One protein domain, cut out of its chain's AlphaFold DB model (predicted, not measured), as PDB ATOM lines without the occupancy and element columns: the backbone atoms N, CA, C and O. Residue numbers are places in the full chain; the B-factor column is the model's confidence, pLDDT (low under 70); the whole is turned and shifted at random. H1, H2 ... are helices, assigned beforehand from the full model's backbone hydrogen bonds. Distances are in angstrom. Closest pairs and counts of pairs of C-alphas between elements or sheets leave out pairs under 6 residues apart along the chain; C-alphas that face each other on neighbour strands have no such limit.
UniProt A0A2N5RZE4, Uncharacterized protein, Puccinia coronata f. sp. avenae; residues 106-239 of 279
ATOM      1  N   TRP A 106     -61.724  37.707  27.805       87.06
ATOM      2  CA  TRP A 106     -62.430  37.252  29.001       87.06
ATOM      3  C   TRP A 106     -62.954  35.829  28.847       87.06
ATOM      4  O   TRP A 106     -62.812  35.016  29.761       87.06
ATOM      5  N   ASN A 107     -63.516  35.509  27.681       87.81
ATOM      6  CA  ASN A 107     -63.978  34.163  27.357       87.81
ATOM      7  C   ASN A 107     -62.812  33.173  27.304       87.81
ATOM      8  O   ASN A 107     -62.873  32.120  27.936       87.81
ATOM      9  N   LEU A 108     -61.742  33.531  26.591       90.94
ATOM     10  CA  LEU A 108     -60.556  32.693  26.446       90.94
ATOM     11  C   LEU A 108     -59.879  32.439  27.799       90.94
ATOM     12  O   LEU A 108     -59.617  31.290  28.157       90.94
ATOM     13  N   ALA A 109     -59.652  33.499  28.575       92.94
ATOM     14  CA  ALA A 109     -59.069  33.433  29.908       92.94
ATOM     15  C   ALA A 109     -59.908  32.560  30.837       92.94
ATOM     16  O   ALA A 109     -59.352  31.737  31.558       92.94
ATOM     17  N   GLN A 110     -61.239  32.681  30.788       93.19
ATOM     18  CA  GLN A 110     -62.118  31.831  31.579       93.19
ATOM     19  C   GLN A 110     -61.986  30.357  31.180       93.19
ATOM     20  O   GLN A 110     -61.862  29.504  32.057       93.19
ATOM     21  N   SER A 111     -61.990  30.040  29.885       94.19
ATOM     22  CA  SER A 111     -61.817  28.664  29.407       94.19
ATOM     23  C   SER A 111     -60.480  28.069  29.849       94.19
ATOM     24  O   SER A 111     -60.452  26.957  30.374       94.19
ATOM     25  N   ILE A 112     -59.389  28.828  29.713       95.81
ATOM     26  CA  ILE A 112     -58.048  28.434  30.170       95.81
ATOM     27  C   ILE A 112     -58.024  28.261  31.693       95.81
ATOM     28  O   ILE A 112     -57.486  27.280  32.205       95.81
ATOM     29  N   TYR A 113     -58.631  29.185  32.437       95.25
ATOM     30  CA  TYR A 113     -58.675  29.126  33.892       95.25
ATOM     31  C   TYR A 113     -59.423  27.890  34.386       95.25
ATOM     32  O   TYR A 113     -58.917  27.189  35.256       95.25
ATOM     33  N   LEU A 114     -60.586  27.584  33.801       94.81
ATOM     34  CA  LEU A 114     -61.381  26.404  34.143       94.81
ATOM     35  C   LEU A 114     -60.669  25.100  33.780       94.81
ATOM     36  O   LEU A 114     -60.688  24.170  34.585       94.81
ATOM     37  N   LEU A 115     -60.007  25.046  32.619       95.19
ATOM     38  CA  LEU A 115     -59.199  23.896  32.198       95.19
ATOM     39  C   LEU A 115     -58.128  23.552  33.241       95.19
ATOM     40  O   LEU A 115     -57.923  22.385  33.567       95.19
ATOM     41  N   HIS A 116     -57.474  24.577  33.785       95.50
ATOM     42  CA  HIS A 116     -56.373  24.433  34.737       95.50
ATOM     43  C   HIS A 116     -56.800  24.479  36.207       95.50
ATOM     44  O   HIS A 116     -55.953  24.316  37.094       95.50
ATOM     45  N   TYR A 117     -58.085  24.714  36.490       95.12
ATOM     46  CA  TYR A 117     -58.555  24.942  37.854       95.12
ATOM     47  C   TYR A 117     -58.380  23.702  38.728       95.12
ATOM     48  O   TYR A 117     -57.880  23.831  39.844       95.12
ATOM     49  N   GLY A 118     -58.716  22.526  38.189       94.06
ATOM     50  CA  GLY A 118     -58.705  21.237  38.887       94.06
ATOM     51  C   GLY A 118     -59.955  20.989  39.734       94.06
ATOM     52  O   GLY A 118     -60.922  21.753  39.685       94.06
ATOM     53  N   ASN A 119     -59.939  19.907  40.513       93.12
ATOM     54  CA  ASN A 119     -61.042  19.508  41.386       93.12
ATOM     55  C   ASN A 119     -60.718  19.713  42.882       93.12
ATOM     56  O   ASN A 119     -60.048  18.868  43.472       93.12
ATOM     57  N   PRO A 120     -61.279  20.741  43.550       91.62
ATOM     58  CA  PRO A 120     -61.054  20.990  44.981       91.62
ATOM     59  C   PRO A 120     -61.554  19.886  45.921       91.62
ATOM     60  O   PRO A 120     -61.192  19.863  47.094       91.62
ATOM     61  N   LYS A 121     -62.426  18.990  45.440       91.88
ATOM     62  CA  LYS A 121     -62.936  17.858  46.229       91.88
ATOM     63  C   LYS A 121     -61.989  16.659  46.221       91.88
ATOM     64  O   LYS A 121     -62.175  15.745  47.017       91.88
ATOM     65  N   ASP A 122     -61.011  16.651  45.322       91.75
ATOM     66  CA  ASP A 122     -59.986  15.623  45.235       91.75
ATOM     67  C   ASP A 122     -58.684  16.157  45.842       91.75
ATOM     68  O   ASP A 122     -58.035  17.044  45.298       91.75
ATOM     69  N   SER A 123     -58.278  15.609  46.987       86.75
ATOM     70  CA  SER A 123     -57.053  16.030  47.679       86.75
ATOM     71  C   SER A 123     -55.765  15.657  46.932       86.75
ATOM     72  O   SER A 123     -54.694  16.200  47.235       86.75
ATOM     73  N   SER A 124     -55.851  14.741  45.963       87.94
ATOM     74  CA  SER A 124     -54.740  14.355  45.096       87.94
ATOM     75  C   SER A 124     -54.578  15.274  43.884       87.94
ATOM     76  O   SER A 124     -53.508  15.286  43.272       87.94
ATOM     77  N   ASP A 125     -55.587  16.096  43.583       90.44
ATOM     78  CA  ASP A 125     -55.553  17.070  42.499       90.44
ATOM     79  C   ASP A 125     -54.547  18.204  42.800       90.44
ATOM     80  O   ASP A 125     -54.353  18.649  43.940       90.44
ATOM     81  N   LEU A 126     -53.842  18.636  41.751       88.38
ATOM     82  CA  LEU A 126     -52.760  19.633  41.792       88.38
ATOM     83  C   LEU A 126     -53.064  20.832  40.874       88.38
ATOM     84  O   LEU A 126     -52.161  21.520  40.378       88.38
ATOM     85  N   GLY A 127     -54.348  21.064  40.619       93.25
ATOM     86  CA  GLY A 127     -54.855  22.185  39.853       93.25
ATOM     87  C   GLY A 127     -54.575  23.531  40.513       93.25
ATOM     88  O   GLY A 127     -53.998  23.644  41.599       93.25
ATOM     89  N   ALA A 128     -54.983  24.589  39.823       95.06
ATOM     90  CA  ALA A 128     -54.776  25.958  40.270       95.06
ATOM     91  C   ALA A 128     -55.427  26.244  41.638       95.06
ATOM     92  O   ALA A 128     -54.882  27.031  42.416       95.06
ATOM     93  N   TRP A 129     -56.535  25.564  41.963       95.75
ATOM     94  CA  TRP A 129     -57.224  25.699  43.251       95.75
ATOM     95  C   TRP A 129     -56.290  25.462  44.444       95.75
ATOM     96  O   TRP A 129     -56.402  26.146  45.460       95.75
ATOM     97  N   ARG A 130     -55.336  24.533  44.324       94.19
ATOM     98  CA  ARG A 130     -54.437  24.167  45.420       94.19
ATOM     99  C   ARG A 130     -53.435  25.273  45.722       94.19
ATOM    100  O   ARG A 130     -53.151  25.534  46.884       94.19
ATOM    101  N   ILE A 131     -52.954  25.957  44.685       94.56
ATOM    102  CA  ILE A 131     -52.074  27.120  44.841       94.56
ATOM    103  C   ILE A 131     -52.848  28.272  45.486       94.56
ATOM    104  O   ILE A 131     -52.337  28.902  46.404       94.56
ATOM    105  N   LEU A 132     -54.098  28.509  45.075       95.69
ATOM    106  CA  LEU A 132     -54.955  29.509  45.722       95.69
ATOM    107  C   LEU A 132     -55.166  29.197  47.208       95.69
ATOM    108  O   LEU A 132     -54.981  30.086  48.037       95.69
ATOM    109  N   ALA A 133     -55.453  27.937  47.544       94.62
ATOM    110  CA  ALA A 133     -55.585  27.491  48.929       94.62
ATOM    111  C   ALA A 133     -54.299  27.740  49.734       94.62
ATOM    112  O   ALA A 133     -54.360  28.269  50.842       94.62
ATOM    113  N   SER A 134     -53.128  27.420  49.168       91.75
ATOM    114  CA  SER A 134     -51.825  27.676  49.800       91.75
ATOM    115  C   SER A 134     -51.531  29.163  50.010       91.75
ATOM    116  O   SER A 134     -50.802  29.508  50.933       91.75
ATOM    117  N   LEU A 135     -52.109  30.043  49.190       92.75
ATOM    118  CA  LEU A 135     -52.019  31.498  49.341       92.75
ATOM    119  C   LEU A 135     -53.093  32.078  50.282       92.75
ATOM    120  O   LEU A 135     -53.174  33.296  50.427       92.75
ATOM    121  N   GLY A 136     -53.947  31.244  50.889       93.69
ATOM    122  CA  GLY A 136     -55.054  31.688  51.743       93.69
ATOM    123  C   GLY A 136     -56.230  32.309  50.979       93.69
ATOM    124  O   GLY A 136     -57.045  33.017  51.568       93.69
ATOM    125  N   ILE A 137     -56.330  32.072  49.668       93.81
ATOM    126  CA  ILE A 137     -57.395  32.601  48.811       93.81
ATOM    127  C   ILE A 137     -58.519  31.560  48.714       93.81
ATOM    128  O   ILE A 137     -58.226  30.382  48.492       93.81
ATOM    129  N   PRO A 138     -59.805  31.957  48.824       92.19
ATOM    130  CA  PRO A 138     -60.924  31.039  48.637       92.19
ATOM    131  C   PRO A 138     -60.831  30.284  47.304       92.19
ATOM    132  O   PRO A 138     -60.782  30.894  46.238       92.19
ATOM    133  N   SER A 139     -60.816  28.951  47.378       93.44
ATOM    134  CA  SER A 139     -60.533  28.077  46.232       93.44
ATOM    135  C   SER A 139     -61.559  26.953  46.035       93.44
ATOM    136  O   SER A 139     -61.367  26.075  45.193       93.44
ATOM    137  N   ASN A 140     -62.664  26.969  46.785       90.75
ATOM    138  CA  ASN A 140     -63.709  25.936  46.714       90.75
ATOM    139  C   ASN A 140     -64.395  25.880  45.340       90.75
ATOM    140  O   ASN A 140     -64.892  24.832  44.933       90.75
ATOM    141  N   CYS A 141     -64.425  27.008  44.633       89.25
ATOM    142  CA  CYS A 141     -64.926  27.115  43.275       89.25
ATOM    143  C   CYS A 141     -64.156  28.200  42.505       89.25
ATOM    144  O   CYS A 141     -63.683  29.163  43.116       89.25
ATOM    145  N   PRO A 142     -64.039  28.064  41.172       89.38
ATOM    146  CA  PRO A 142     -63.504  29.127  40.338       89.38
ATOM    147  C   PRO A 142     -64.322  30.414  40.490       89.38
ATOM    148  O   PRO A 142     -65.540  30.376  40.677       89.38
ATOM    149  N   VAL A 143     -63.648  31.554  40.348       88.75
ATOM    150  CA  VAL A 143     -64.282  32.877  40.312       88.75
ATOM    151  C   VAL A 143     -65.298  32.944  39.167       88.75
ATOM    152  O   VAL A 143     -65.091  32.376  38.092       88.75
ATOM    153  N   CYS A 144     -66.416  33.636  39.396       79.31
ATOM    154  CA  CYS A 144     -67.437  33.837  38.375       79.31
ATOM    155  C   CYS A 144     -66.901  34.706  37.226       79.31
ATOM    156  O   CYS A 144     -66.250  35.715  37.474       79.31
ATOM    157  N   LYS A 145     -67.287  34.395  35.979       71.50
ATOM    158  CA  LYS A 145     -66.980  35.203  34.780       71.50
ATOM    159  C   LYS A 145     -67.249  36.700  34.952       71.50
ATOM    160  O   LYS A 145     -66.552  37.522  34.372       71.50
ATOM    161  N   LYS A 146     -68.296  37.039  35.713       77.56
ATOM    162  CA  LYS A 146     -68.727  38.424  35.945       77.56
ATOM    163  C   LYS A 146     -67.671  39.258  36.675       77.56
ATOM    164  O   LYS A 146     -67.713  40.475  36.570       77.56
ATOM    165  N   ASP A 147     -66.748  38.613  37.383       88.44
ATOM    166  CA  ASP A 147     -65.636  39.261  38.073       88.44
ATOM    167  C   ASP A 147     -64.311  38.916  37.374       88.44
ATOM    168  O   ASP A 147     -63.459  38.180  37.882       88.44
ATOM    169  N   PHE A 148     -64.173  39.410  36.138       86.62
ATOM    170  CA  PHE A 148     -62.988  39.177  35.311       86.62
ATOM    171  C   PHE A 148     -61.714  39.714  35.975       86.62
ATOM    172  O   PHE A 148     -60.675  39.055  35.940       86.62
ATOM    173  N   THR A 149     -61.807  40.871  36.634       89.38
ATOM    174  CA  THR A 149     -60.687  41.486  37.351       89.38
ATOM    175  C   THR A 149     -60.136  40.545  38.417       89.38
ATOM    176  O   THR A 149     -58.929  40.291  38.455       89.38
ATOM    177  N   LEU A 150     -61.004  39.959  39.250       92.31
ATOM    178  CA  LEU A 150     -60.575  38.993  40.258       92.31
ATOM    179  C   LEU A 150     -60.064  37.691  39.628       92.31
ATOM    180  O   LEU A 150     -59.097  37.113  40.129       92.31
ATOM    181  N   MET A 151     -60.671  37.230  38.530       94.31
ATOM    182  CA  MET A 151     -60.213  36.042  37.807       94.31
ATOM    183  C   MET A 151     -58.775  36.214  37.296       94.31
ATOM    184  O   MET A 151     -57.923  35.381  37.610       94.31
ATOM    185  N   ILE A 152     -58.471  37.308  36.588       93.44
ATOM    186  CA  ILE A 152     -57.109  37.610  36.120       93.44
ATOM    187  C   ILE A 152     -56.152  37.792  37.291       93.44
ATOM    188  O   ILE A 152     -55.063  37.220  37.269       93.44
ATOM    189  N   ALA A 153     -56.552  38.508  38.343       94.31
ATOM    190  CA  ALA A 153     -55.714  38.679  39.527       94.31
ATOM    191  C   ALA A 153     -55.352  37.328  40.171       94.31
ATOM    192  O   ALA A 153     -54.204  37.107  40.560       94.31
ATOM    193  N   ASN A 154     -56.300  36.392  40.252       95.25
ATOM    194  CA  ASN A 154     -56.043  35.047  40.758       95.25
ATOM    195  C   ASN A 154     -55.111  34.258  39.834       95.25
ATOM    196  O   ASN A 154     -54.140  33.678  40.320       95.25
ATOM    197  N   MET A 155     -55.343  34.287  38.517       96.31
ATOM    198  CA  MET A 155     -54.440  33.670  37.538       96.31
ATOM    199  C   MET A 155     -53.011  34.213  37.683       96.31
ATOM    200  O   MET A 155     -52.062  33.431  37.722       96.31
ATOM    201  N   GLN A 156     -52.843  35.530  37.839       96.00
ATOM    202  CA  GLN A 156     -51.539  36.168  38.042       96.00
ATOM    203  C   GLN A 156     -50.868  35.714  39.341       96.00
ATOM    204  O   GLN A 156     -49.672  35.425  39.342       96.00
ATOM    205  N   LYS A 157     -51.615  35.622  40.448       96.25
ATOM    206  CA  LYS A 157     -51.088  35.119  41.728       96.25
ATOM    207  C   LYS A 157     -50.618  33.672  41.605       96.25
ATOM    208  O   LYS A 157     -49.518  33.356  42.046       96.25
ATOM    209  N   ILE A 158     -51.407  32.818  40.949       96.50
ATOM    210  CA  ILE A 158     -51.045  31.421  40.673       96.50
ATOM    211  C   ILE A 158     -49.774  31.347  39.822       96.50
ATOM    212  O   ILE A 158     -48.858  30.584  40.135       96.50
ATOM    213  N   HIS A 159     -49.701  32.148  38.758       96.62
ATOM    214  CA  HIS A 159     -48.556  32.182  37.854       96.62
ATOM    215  C   HIS A 159     -47.280  32.609  38.586       96.62
ATOM    216  O   HIS A 159     -46.298  31.869  38.587       96.62
ATOM    217  N   LYS A 160     -47.324  33.734  39.313       95.75
ATOM    218  CA  LYS A 160     -46.195  34.238  40.109       95.75
ATOM    219  C   LYS A 160     -45.752  33.244  41.182       95.75
ATOM    220  O   LYS A 160     -44.557  33.016  41.327       95.75
ATOM    221  N   ALA A 161     -46.688  32.618  41.894       94.88
ATOM    222  CA  ALA A 161     -46.367  31.607  42.900       94.88
ATOM    223  C   ALA A 161     -45.704  30.361  42.287       94.88
ATOM    224  O   ALA A 161     -44.789  29.793  42.882       94.88
ATOM    225  N   THR A 162     -46.122  29.955  41.084       94.56
ATOM    226  CA  THR A 162     -45.508  28.822  40.375       94.56
ATOM    227  C   THR A 162     -44.073  29.153  39.956       94.56
ATOM    228  O   THR A 162     -43.170  28.365  40.227       94.56
ATOM    229  N   ILE A 163     -43.843  30.339  39.376       95.00
ATOM    230  CA  ILE A 163     -42.493  30.813  39.018       95.00
ATOM    231  C   ILE A 163     -41.608  30.903  40.263       95.00
ATOM    232  O   ILE A 163     -40.475  30.429  40.252       95.00
ATOM    233  N   LEU A 164     -42.134  31.455  41.360       92.94
ATOM    234  CA  LEU A 164     -41.412  31.538  42.627       92.94
ATOM    235  C   LEU A 164     -41.000  30.151  43.133       92.94
ATOM    236  O   LEU A 164     -39.855  29.972  43.536       92.94
ATOM    237  N   LYS A 165     -41.887  29.148  43.069       91.88
ATOM    238  CA  LYS A 165     -41.534  27.776  43.459       91.88
ATOM    239  C   LYS A 165     -40.396  27.218  42.599       91.88
ATOM    240  O   LYS A 165     -39.518  26.566  43.150       91.88
ATOM    241  N   PHE A 166     -40.381  27.479  41.292       93.50
ATOM    242  CA  PHE A 166     -39.288  27.043  40.413       93.50
ATOM    243  C   PHE A 166     -37.959  27.702  40.777       93.50
ATOM    244  O   PHE A 166     -36.959  27.005  40.921       93.50
ATOM    245  N   LEU A 167     -37.965  29.012  41.029       93.62
ATOM    246  CA  LEU A 167     -36.777  29.727  41.498       93.62
ATOM    247  C   LEU A 167     -36.254  29.141  42.816       93.62
ATOM    248  O   LEU A 167     -35.063  28.871  42.935       93.62
ATOM    249  N   LEU A 168     -37.138  28.852  43.774       92.12
ATOM    250  CA  LEU A 168     -36.747  28.236  45.045       92.12
ATOM    251  C   LEU A 168     -36.167  26.824  44.873       92.12
ATOM    252  O   LEU A 168     -35.255  26.453  45.607       92.12
ATOM    253  N   ILE A 169     -36.655  26.040  43.903       92.81
ATOM    254  CA  ILE A 169     -36.105  24.711  43.581       92.81
ATOM    255  C   ILE A 169     -34.683  24.823  43.019       92.81
ATOM    256  O   ILE A 169     -33.811  24.042  43.420       92.81
ATOM    257  N   ILE A 170     -34.437  25.786  42.125       93.69
ATOM    258  CA  ILE A 170     -33.097  26.076  41.589       93.69
ATOM    259  C   ILE A 170     -32.162  26.519  42.719       93.69
ATOM    260  O   ILE A 170     -31.072  25.974  42.875       93.69
ATOM    261  N   MET A 171     -32.635  27.405  43.596       91.19
ATOM    262  CA  MET A 171     -31.889  27.875  44.767       91.19
ATOM    263  C   MET A 171     -31.723  26.820  45.873       91.19
ATOM    264  O   MET A 171     -31.021  27.080  46.847       91.19
ATOM    265  N   ARG A 172     -32.349  25.639  45.751       90.56
ATOM    266  CA  ARG A 172     -32.373  24.573  46.777       90.56
ATOM    267  C   ARG A 172     -32.965  25.017  48.126       90.56
ATOM    268  O   ARG A 172     -32.643  24.442  49.159       90.56
ATOM    269  N   GLN A 173     -33.863  26.000  48.104       87.44
ATOM    270  CA  GLN A 173     -34.534  26.580  49.280       87.44
ATOM    271  C   GLN A 173     -36.032  26.263  49.316       87.44
ATOM    272  O   GLN A 173     -36.830  26.928  49.968       87.44
ATOM    273  N   ASP A 174     -36.461  25.237  48.592       83.12
ATOM    274  CA  ASP A 174     -37.871  24.993  48.323       83.12
ATOM    275  C   ASP A 174     -38.666  24.428  49.518       83.12
ATOM    276  O   ASP A 174     -39.890  24.294  49.413       83.12
ATOM    277  N   ASN A 175     -37.974  24.153  50.631       79.88
ATOM    278  CA  ASN A 175     -38.514  23.735  51.929       79.88
ATOM    279  C   ASN A 175     -38.370  24.806  53.028       79.88
ATOM    280  O   ASN A 175     -38.800  24.574  54.159       79.88
ATOM    281  N   GLU A 176     -37.754  25.953  52.731       76.62
ATOM    282  CA  GLU A 176     -37.544  27.020  53.711       76.62
ATOM    283  C   GLU A 176     -38.762  27.952  53.782       76.62
ATOM    284  O   GLU A 176     -39.442  28.216  52.788       76.62
ATOM    285  N   LEU A 177     -39.051  28.456  54.984       79.06
ATOM    286  CA  LEU A 177     -40.038  29.515  55.172       79.06
ATOM    287  C   LEU A 177     -39.474  30.814  54.593       79.06
ATOM    288  O   LEU A 177     -38.383  31.243  54.968       79.06
ATOM    289  N   LEU A 178     -40.230  31.446  53.697       80.88
ATOM    290  CA  LEU A 178     -39.860  32.747  53.154       80.88
ATOM    291  C   LEU A 178     -39.868  33.786  54.280       80.88
ATOM    292  O   LEU A 178     -40.894  33.991  54.930       80.88
ATOM    293  N   SER A 179     -38.722  34.427  54.505       80.44
ATOM    294  CA  SER A 179     -38.607  35.566  55.415       80.44
ATOM    295  C   SER A 179     -39.197  36.826  54.774       80.44
ATOM    296  O   SER A 179     -39.160  36.987  53.552       80.44
ATOM    297  N   GLU A 180     -39.707  37.742  55.597       82.69
ATOM    298  CA  GLU A 180     -40.068  39.095  55.149       82.69
ATOM    299  C   GLU A 180     -38.825  39.923  54.779       82.69
ATOM    300  O   GLU A 180     -38.906  40.865  53.984       82.69
ATOM    301  N   GLU A 181     -37.657  39.559  55.316       86.69
ATOM    302  CA  GLU A 181     -36.393  40.194  54.965       86.69
ATOM    303  C   GLU A 181     -35.932  39.770  53.568       86.69
ATOM    304  O   GLU A 181     -35.837  38.585  53.238       86.69
ATOM    305  N   LYS A 182     -35.605  40.761  52.733       84.56
ATOM    306  CA  LYS A 182     -35.085  40.518  51.386       84.56
ATOM    307  C   LYS A 182     -33.725  39.838  51.474       84.56
ATOM    308  O   LYS A 182     -32.800  40.393  52.063       84.56
ATOM    309  N   LEU A 183     -33.584  38.694  50.810       82.12
ATOM    310  CA  LEU A 183     -32.299  38.018  50.674       82.12
ATOM    311  C   LEU A 183     -31.344  38.882  49.823       82.12
ATOM    312  O   LEU A 183     -31.642  39.137  48.651       82.12
ATOM    313  N   PRO A 184     -30.204  39.343  50.368       85.19
ATOM    314  CA  PRO A 184     -29.241  40.105  49.588       85.19
ATOM    315  C   PRO A 184     -28.492  39.166  48.635       85.19
ATOM    316  O   PRO A 184     -27.660  38.364  49.055       85.19
ATOM    317  N   LEU A 185     -28.770  39.287  47.338       86.75
ATOM    318  CA  LEU A 185     -28.080  38.556  46.274       86.75
ATOM    319  C   LEU A 185     -27.290  39.519  45.386       86.75
ATOM    320  O   LEU A 185     -27.719  40.641  45.113       86.75
ATOM    321  N   LYS A 186     -26.126  39.070  44.907       91.81
ATOM    322  CA  LYS A 186     -25.365  39.794  43.878       91.81
ATOM    323  C   LYS A 186     -26.103  39.708  42.542       91.81
ATOM    324  O   LYS A 186     -26.673  38.667  42.228       91.81
ATOM    325  N   SER A 187     -26.024  40.758  41.726       90.75
ATOM    326  CA  SER A 187     -26.673  40.798  40.406       90.75
ATOM    327  C   SER A 187     -26.259  39.641  39.491       90.75
ATOM    328  O   SER A 187     -27.107  39.087  38.802       90.75
ATOM    329  N   THR A 188     -24.987  39.233  39.527       92.56
ATOM    330  CA  THR A 188     -24.478  38.094  38.745       92.56
ATOM    331  C   THR A 188     -25.150  36.784  39.142       92.56
ATOM    332  O   THR A 188     -25.581  36.031  38.282       92.56
ATOM    333  N   CYS A 189     -25.329  36.561  40.445       91.62
ATOM    334  CA  CYS A 189     -26.005  35.377  40.970       91.62
ATOM    335  C   CYS A 189     -27.493  35.364  40.588       91.62
ATOM    336  O   CYS A 189     -28.026  34.322  40.228       91.62
ATOM    337  N   ILE A 190     -28.160  36.525  40.599       90.38
ATOM    338  CA  ILE A 190     -29.553  36.634  40.137       90.38
ATOM    339  C   ILE A 190     -29.658  36.249  38.656       90.38
ATOM    340  O   ILE A 190     -30.548  35.483  38.300       90.38
ATOM    341  N   ALA A 191     -28.757  36.753  37.807       91.94
ATOM    342  CA  ALA A 191     -28.747  36.417  36.384       91.94
ATOM    343  C   ALA A 191     -28.538  34.911  36.152       91.94
ATOM    344  O   ALA A 191     -29.311  34.306  35.420       91.94
ATOM    345  N   GLU A 192     -27.577  34.298  36.851       94.81
ATOM    346  CA  GLU A 192     -27.320  32.851  36.786       94.81
ATOM    347  C   GLU A 192     -28.551  32.023  37.193       94.81
ATOM    348  O   GLU A 192     -28.938  31.104  36.475       94.81
ATOM    349  N   ILE A 193     -29.219  32.385  38.298       94.38
ATOM    350  CA  ILE A 193     -30.443  31.707  38.759       94.38
ATOM    351  C   ILE A 193     -31.573  31.853  37.732       94.38
ATOM    352  O   ILE A 193     -32.314  30.899  37.487       94.38
ATOM    353  N   MET A 194     -31.736  33.043  37.144       93.81
ATOM    354  CA  MET A 194     -32.757  33.274  36.123       93.81
ATOM    355  C   MET A 194     -32.489  32.452  34.866       93.81
ATOM    356  O   MET A 194     -33.420  31.824  34.361       93.81
ATOM    357  N   ASP A 195     -31.244  32.422  34.390       94.25
ATOM    358  CA  ASP A 195     -30.857  31.648  33.212       94.25
ATOM    359  C   ASP A 195     -31.062  30.150  33.450       94.25
ATOM    360  O   ASP A 195     -31.674  29.478  32.621       94.25
ATOM    361  N   GLU A 196     -30.643  29.621  34.602       95.38
ATOM    362  CA  GLU A 196     -30.858  28.212  34.951       95.38
ATOM    363  C   GLU A 196     -32.355  27.872  35.028       95.38
ATOM    364  O   GLU A 196     -32.809  26.889  34.439       95.38
ATOM    365  N   CYS A 197     -33.153  28.727  35.675       94.69
ATOM    366  CA  CYS A 197     -34.603  28.563  35.748       94.69
ATOM    367  C   CYS A 197     -35.246  28.577  34.352       94.69
ATOM    368  O   CYS A 197     -36.092  27.732  34.044       94.69
ATOM    369  N   TYR A 198     -34.815  29.498  33.485       93.25
ATOM    370  CA  TYR A 198     -35.283  29.598  32.107       93.25
ATOM    371  C   TYR A 198     -34.966  28.330  31.304       93.25
ATOM    372  O   TYR A 198     -35.850  27.766  30.653       93.25
ATOM    373  N   GLN A 199     -33.725  27.847  31.391       92.94
ATOM    374  CA  GLN A 199     -33.265  26.644  30.695       92.94
ATOM    375  C   GLN A 199     -34.010  25.385  31.155       92.94
ATOM    376  O   GLN A 199     -34.376  24.553  30.321       92.94
ATOM    377  N   GLU A 200     -34.275  25.245  32.456       92.31
ATOM    378  CA  GLU A 200     -34.923  24.045  32.991       92.31
ATOM    379  C   GLU A 200     -36.440  24.012  32.793       92.31
ATOM    380  O   GLU A 200     -36.986  22.932  32.555       92.31
ATOM    381  N   TYR A 201     -37.131  25.158  32.853       92.50
ATOM    382  CA  TYR A 201     -38.601  25.180  32.889       92.50
ATOM    383  C   TYR A 201     -39.276  25.892  31.712       92.50
ATOM    384  O   TYR A 201     -40.429  25.580  31.412       92.50
ATOM    385  N   PHE A 202     -38.604  26.821  31.029       91.12
ATOM    386  CA  PHE A 202     -39.244  27.692  30.031       91.12
ATOM    387  C   PHE A 202     -38.846  27.380  28.584       91.12
ATOM    388  O   PHE A 202     -39.471  27.884  27.650       91.12
ATOM    389  N   LEU A 203     -37.868  26.497  28.367       90.81
ATOM    390  CA  LEU A 203     -37.548  25.998  27.032       90.81
ATOM    391  C   LEU A 203     -38.541  24.932  26.534       90.81
ATOM    392  O   LEU A 203     -39.088  24.161  27.324       90.81
ATOM    393  N   PRO A 204     -38.702  24.767  25.204       89.06
ATOM    394  CA  PRO A 204     -39.519  23.689  24.634       89.06
ATOM    395  C   PRO A 204     -39.085  22.284  25.079       89.06
ATOM    396  O   PRO A 204     -39.907  21.372  25.190       89.06
ATOM    397  N   SER A 205     -37.791  22.103  25.364       89.88
ATOM    398  CA  SER A 205     -37.231  20.859  25.895       89.88
ATOM    399  C   SER A 205     -37.803  20.498  27.270       89.88
ATOM    400  O   SER A 205     -37.986  19.310  27.539       89.88
ATOM    401  N   ALA A 206     -38.153  21.479  28.108       90.56
ATOM    402  CA  ALA A 206     -38.755  21.259  29.421       90.56
ATOM    403  C   ALA A 206     -40.105  20.538  29.305       90.56
ATOM    404  O   ALA A 206     -40.343  19.534  29.978       90.56
ATOM    405  N   LEU A 207     -40.956  20.969  28.366       89.25
ATOM    406  CA  LEU A 207     -42.227  20.297  28.077       89.25
ATOM    407  C   LEU A 207     -42.021  18.866  27.575       89.25
ATOM    408  O   LEU A 207     -42.780  17.973  27.942       89.25
ATOM    409  N   LEU A 208     -40.999  18.629  26.746       89.38
ATOM    410  CA  LEU A 208     -40.676  17.285  26.257       89.38
ATOM    411  C   LEU A 208     -40.213  16.365  27.390       89.38
ATOM    412  O   LEU A 208     -40.686  15.230  27.458       89.38
ATOM    413  N   LYS A 209     -39.351  16.855  28.292       90.31
ATOM    414  CA  LYS A 209     -38.919  16.126  29.496       90.31
ATOM    415  C   LYS A 209     -40.115  15.799  30.398       90.31
ATOM    416  O   LYS A 209     -40.229  14.679  30.880       90.31
ATOM    417  N   ALA A 210     -41.031  16.752  30.574       90.50
ATOM    418  CA  ALA A 210     -42.179  16.615  31.465       90.50
ATOM    419  C   ALA A 210     -43.283  15.683  30.935       90.50
ATOM    420  O   ALA A 210     -44.152  15.288  31.705       90.50
ATOM    421  N   LYS A 211     -43.273  15.276  29.655       88.56
ATOM    422  CA  LYS A 211     -44.313  14.391  29.080       88.56
ATOM    423  C   LYS A 211     -44.503  13.076  29.837       88.56
ATOM    424  O   LYS A 211     -45.609  12.545  29.848       88.56
ATOM    425  N   SER A 212     -43.443  12.546  30.443       87.00
ATOM    426  CA  SER A 212     -43.491  11.320  31.248       87.00
ATOM    427  C   SER A 212     -44.028  11.541  32.669       87.00
ATOM    428  O   SER A 212     -44.355  10.570  33.349       87.00
ATOM    429  N   LEU A 213     -44.146  12.797  33.114       88.19
ATOM    430  CA  LEU A 213     -44.546  13.205  34.461       88.19
ATOM    431  C   LEU A 213     -45.774  14.133  34.381       88.19
ATOM    432  O   LEU A 213     -45.631  15.352  34.269       88.19
ATOM    433  N   PRO A 214     -47.004  13.590  34.491       84.31
ATOM    434  CA  PRO A 214     -48.240  14.359  34.305       84.31
ATOM    435  C   PRO A 214     -48.346  15.616  35.178       84.31
ATOM    436  O   PRO A 214     -48.858  16.642  34.737       84.31
ATOM    437  N   ARG A 215     -47.828  15.558  36.412       85.19
ATOM    438  CA  ARG A 215     -47.782  16.695  37.346       85.19
ATOM    439  C   ARG A 215     -47.008  17.880  36.770       85.19
ATOM    440  O   ARG A 215     -47.491  19.016  36.803       85.19
ATOM    441  N   ASP A 216     -45.804  17.607  36.290       85.88
ATOM    442  CA  ASP A 216     -44.877  18.637  35.838       85.88
ATOM    443  C   ASP A 216     -45.363  19.194  34.504       85.88
ATOM    444  O   ASP A 216     -45.426  20.410  34.327       85.88
ATOM    445  N   LEU A 217     -45.854  18.316  33.620       90.94
ATOM    446  CA  LEU A 217     -46.460  18.716  32.356       90.94
ATOM    447  C   LEU A 217     -47.626  19.684  32.574       90.94
ATOM    448  O   LEU A 217     -47.652  20.752  31.969       90.94
ATOM    449  N   ASN A 218     -48.561  19.348  33.465       90.88
ATOM    450  CA  ASN A 218     -49.715  20.201  33.750       90.88
ATOM    451  C   ASN A 218     -49.295  21.567  34.312       90.88
ATOM    452  O   ASN A 218     -49.885  22.587  33.961       90.88
ATOM    453  N   SER A 219     -48.254  21.607  35.148       91.25
ATOM    454  CA  SER A 219     -47.740  22.861  35.712       91.25
ATOM    455  C   SER A 219     -47.111  23.758  34.641       91.25
ATOM    456  O   SER A 219     -47.380  24.960  34.620       91.25
ATOM    457  N   LEU A 220     -46.332  23.177  33.724       94.44
ATOM    458  CA  LEU A 220     -45.713  23.899  32.609       94.44
ATOM    459  C   LEU A 220     -46.742  24.375  31.576       94.44
ATOM    460  O   LEU A 220     -46.667  25.511  31.111       94.44
ATOM    461  N   LEU A 221     -47.739  23.546  31.249       94.50
ATOM    462  CA  LEU A 221     -48.836  23.937  30.361       94.50
ATOM    463  C   LEU A 221     -49.642  25.096  30.954       94.50
ATOM    464  O   LEU A 221     -49.889  26.080  30.263       94.50
ATOM    465  N   ARG A 222     -49.974  25.031  32.250       95.44
ATOM    466  CA  ARG A 222     -50.662  26.124  32.952       95.44
ATOM    467  C   ARG A 222     -49.861  27.422  32.911       95.44
ATOM    468  O   ARG A 222     -50.440  28.473  32.664       95.44
ATOM    469  N   LEU A 223     -48.548  27.362  33.149       94.88
ATOM    470  CA  LEU A 223     -47.669  28.533  33.061       94.88
ATOM    471  C   LEU A 223     -47.725  29.175  31.677       94.88
ATOM    472  O   LEU A 223     -47.959  30.378  31.588       94.88
ATOM    473  N   ARG A 224     -47.554  28.371  30.622       94.44
ATOM    474  CA  ARG A 224     -47.607  28.834  29.232       94.44
ATOM    475  C   ARG A 224     -48.958  29.465  28.903       94.44
ATOM    476  O   ARG A 224     -49.000  30.590  28.422       94.44
ATOM    477  N   ASP A 225     -50.049  28.761  29.183       95.75
ATOM    478  CA  ASP A 225     -51.385  29.215  28.795       95.75
ATOM    479  C   ASP A 225     -51.794  30.478  29.574       95.75
ATOM    480  O   ASP A 225     -52.420  31.383  29.023       95.75
ATOM    481  N   PHE A 226     -51.404  30.587  30.850       96.50
ATOM    482  CA  PHE A 226     -51.630  31.802  31.637       96.50
ATOM    483  C   PHE A 226     -50.779  32.972  31.125       96.50
ATOM    484  O   PHE A 226     -51.279  34.093  31.086       96.50
ATOM    485  N   ALA A 227     -49.533  32.730  30.699       94.38
ATOM    486  CA  ALA A 227     -48.682  33.770  30.120       94.38
ATOM    487  C   ALA A 227     -49.334  34.409  28.885       94.38
ATOM    488  O   ALA A 227     -49.387  35.633  28.808       94.38
ATOM    489  N   THR A 228     -49.922  33.604  27.993       91.69
ATOM    490  CA  THR A 228     -50.675  34.101  26.827       91.69
ATOM    491  C   THR A 228     -51.828  35.017  27.238       91.69
ATOM    492  O   THR A 228     -52.009  36.088  26.665       91.69
ATOM    493  N   VAL A 229     -52.587  34.647  28.273       93.50
ATOM    494  CA  VAL A 229     -53.679  35.491  28.787       93.50
ATOM    495  C   VAL A 229     -53.156  36.832  29.306       93.50
ATOM    496  O   VAL A 229     -53.785  37.864  29.076       93.50
ATOM    497  N   PHE A 230     -52.016  36.845  29.999       92.62
ATOM    498  CA  PHE A 230     -51.447  38.084  30.534       92.62
ATOM    499  C   PHE A 230     -50.829  38.966  29.461       92.62
ATOM    500  O   PHE A 230     -50.962  40.179  29.555       92.62
ATOM    501  N   GLU A 231     -50.185  38.379  28.457       87.19
ATOM    502  CA  GLU A 231     -49.671  39.109  27.300       87.19
ATOM    503  C   GLU A 231     -50.807  39.863  26.605       87.19
ATOM    504  O   GLU A 231     -50.735  41.084  26.471       87.19
ATOM    505  N   CYS A 232     -51.911  39.172  26.302       84.50
ATOM    506  CA  CYS A 232     -53.102  39.805  25.747       84.50
ATOM    507  C   CYS A 232     -53.668  40.882  26.685       84.50
ATOM    508  O   CYS A 232     -53.914  42.000  26.250       84.50
ATOM    509  N   ASN A 233     -53.837  40.589  27.979       87.31
ATOM    510  CA  ASN A 233     -54.369  41.563  28.938       87.31
ATOM    511  C   ASN A 233     -53.497  42.825  29.046       87.31
ATOM    512  O   ASN A 233     -54.016  43.931  29.197       87.31
ATOM    513  N   ASN A 234     -52.176  42.668  28.989       83.12
ATOM    514  CA  ASN A 234     -51.234  43.778  29.071       83.12
ATOM    515  C   ASN A 234     -51.252  44.618  27.793       83.12
ATOM    516  O   ASN A 234     -51.313  45.838  27.910       83.12
ATOM    517  N   ALA A 235     -51.267  43.990  26.612       75.12
ATOM    518  CA  ALA A 235     -51.418  44.693  25.335       75.12
ATOM    519  C   ALA A 235     -52.703  45.534  25.324       75.12
ATOM    520  O   ALA A 235     -52.670  46.737  25.078       75.12
ATOM    521  N   MET A 236     -53.812  44.928  25.759       73.44
ATOM    522  CA  MET A 236     -55.098  45.603  25.917       73.44
ATOM    523  C   MET A 236     -55.040  46.806  26.867       73.44
ATOM    524  O   MET A 236     -55.548  47.878  26.555       73.44
ATOM    525  N   THR A 237     -54.419  46.640  28.038       75.38
ATOM    526  CA  THR A 237     -54.319  47.713  29.046       75.38
ATOM    527  C   THR A 237     -53.382  48.838  28.594       75.38
ATOM    528  O   THR A 237     -53.564  49.984  28.991       75.38
ATOM    529  N   ALA A 238     -52.389  48.525  27.760       70.25
ATOM    530  CA  ALA A 238     -51.459  49.491  27.182       70.25
ATOM    531  C   ALA A 238     -52.047  50.274  25.992       70.25
ATOM    532  O   ALA A 238     -51.356  51.127  25.442       70.25
ATOM    533  N   GLY A 239     -53.295  49.997  25.593       59.59
ATOM    534  CA  GLY A 239     -53.918  50.615  24.421       59.59
ATOM    535  C   GLY A 239     -53.442  50.035  23.085       59.59
ATOM    536  O   GLY A 239     -53.812  50.548  22.036       59.59
TER     537      GLY A 239
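AT A GLANCE: This is residues 106 to 239 of the 279 residues of an uncharacterized protein of Puccinia coronata f. sp. avenae (UniProt A0A2N5RZE4). Two long helices, H3 and H6, cross in the middle; H1 packs on H6, H2 on H3, and H4 meets H3's last residues, with H5 turning back to H6. Residues 179 to 192 and 234 to 239 stick out. The 134 printed residues, with six named helices, H1 to H6, and no named strand, are all helix by class and compact: radius of gyration of the C-alphas 15.9 A, spans 44 by 41 by 35 A.

IN THESE COORDINATES: Find C-alpha 106 at (-62.430, 37.252, 29.001), where H1, residues 106 to 117, begins. Next come H2, 128 to 134; H3, 148 to 170, 33.2 A long; H4, 187 to 202; H5, 204 to 210; and H6, 214 to 237, 34.3 A, ending at (-54.319, 47.713, 29.046).

HOW THE PARTS SIT: H3, the hub, touches H6 at a steep 50 degrees, closest C-alphas His 159 and Leu 223, 6.1 A. H1 touches H6 at a shallow 19 degrees, opposite ways, closest C-alphas Ala 109 and Val 229, 5.9 A. Every helix has its O i to N i+4 pairs within hydrogen-bond range.

THE WHOLE: The printed part has no cut; links H2 to H3 and H3 to H4 are long. Residue 239 is under pLDDT 70.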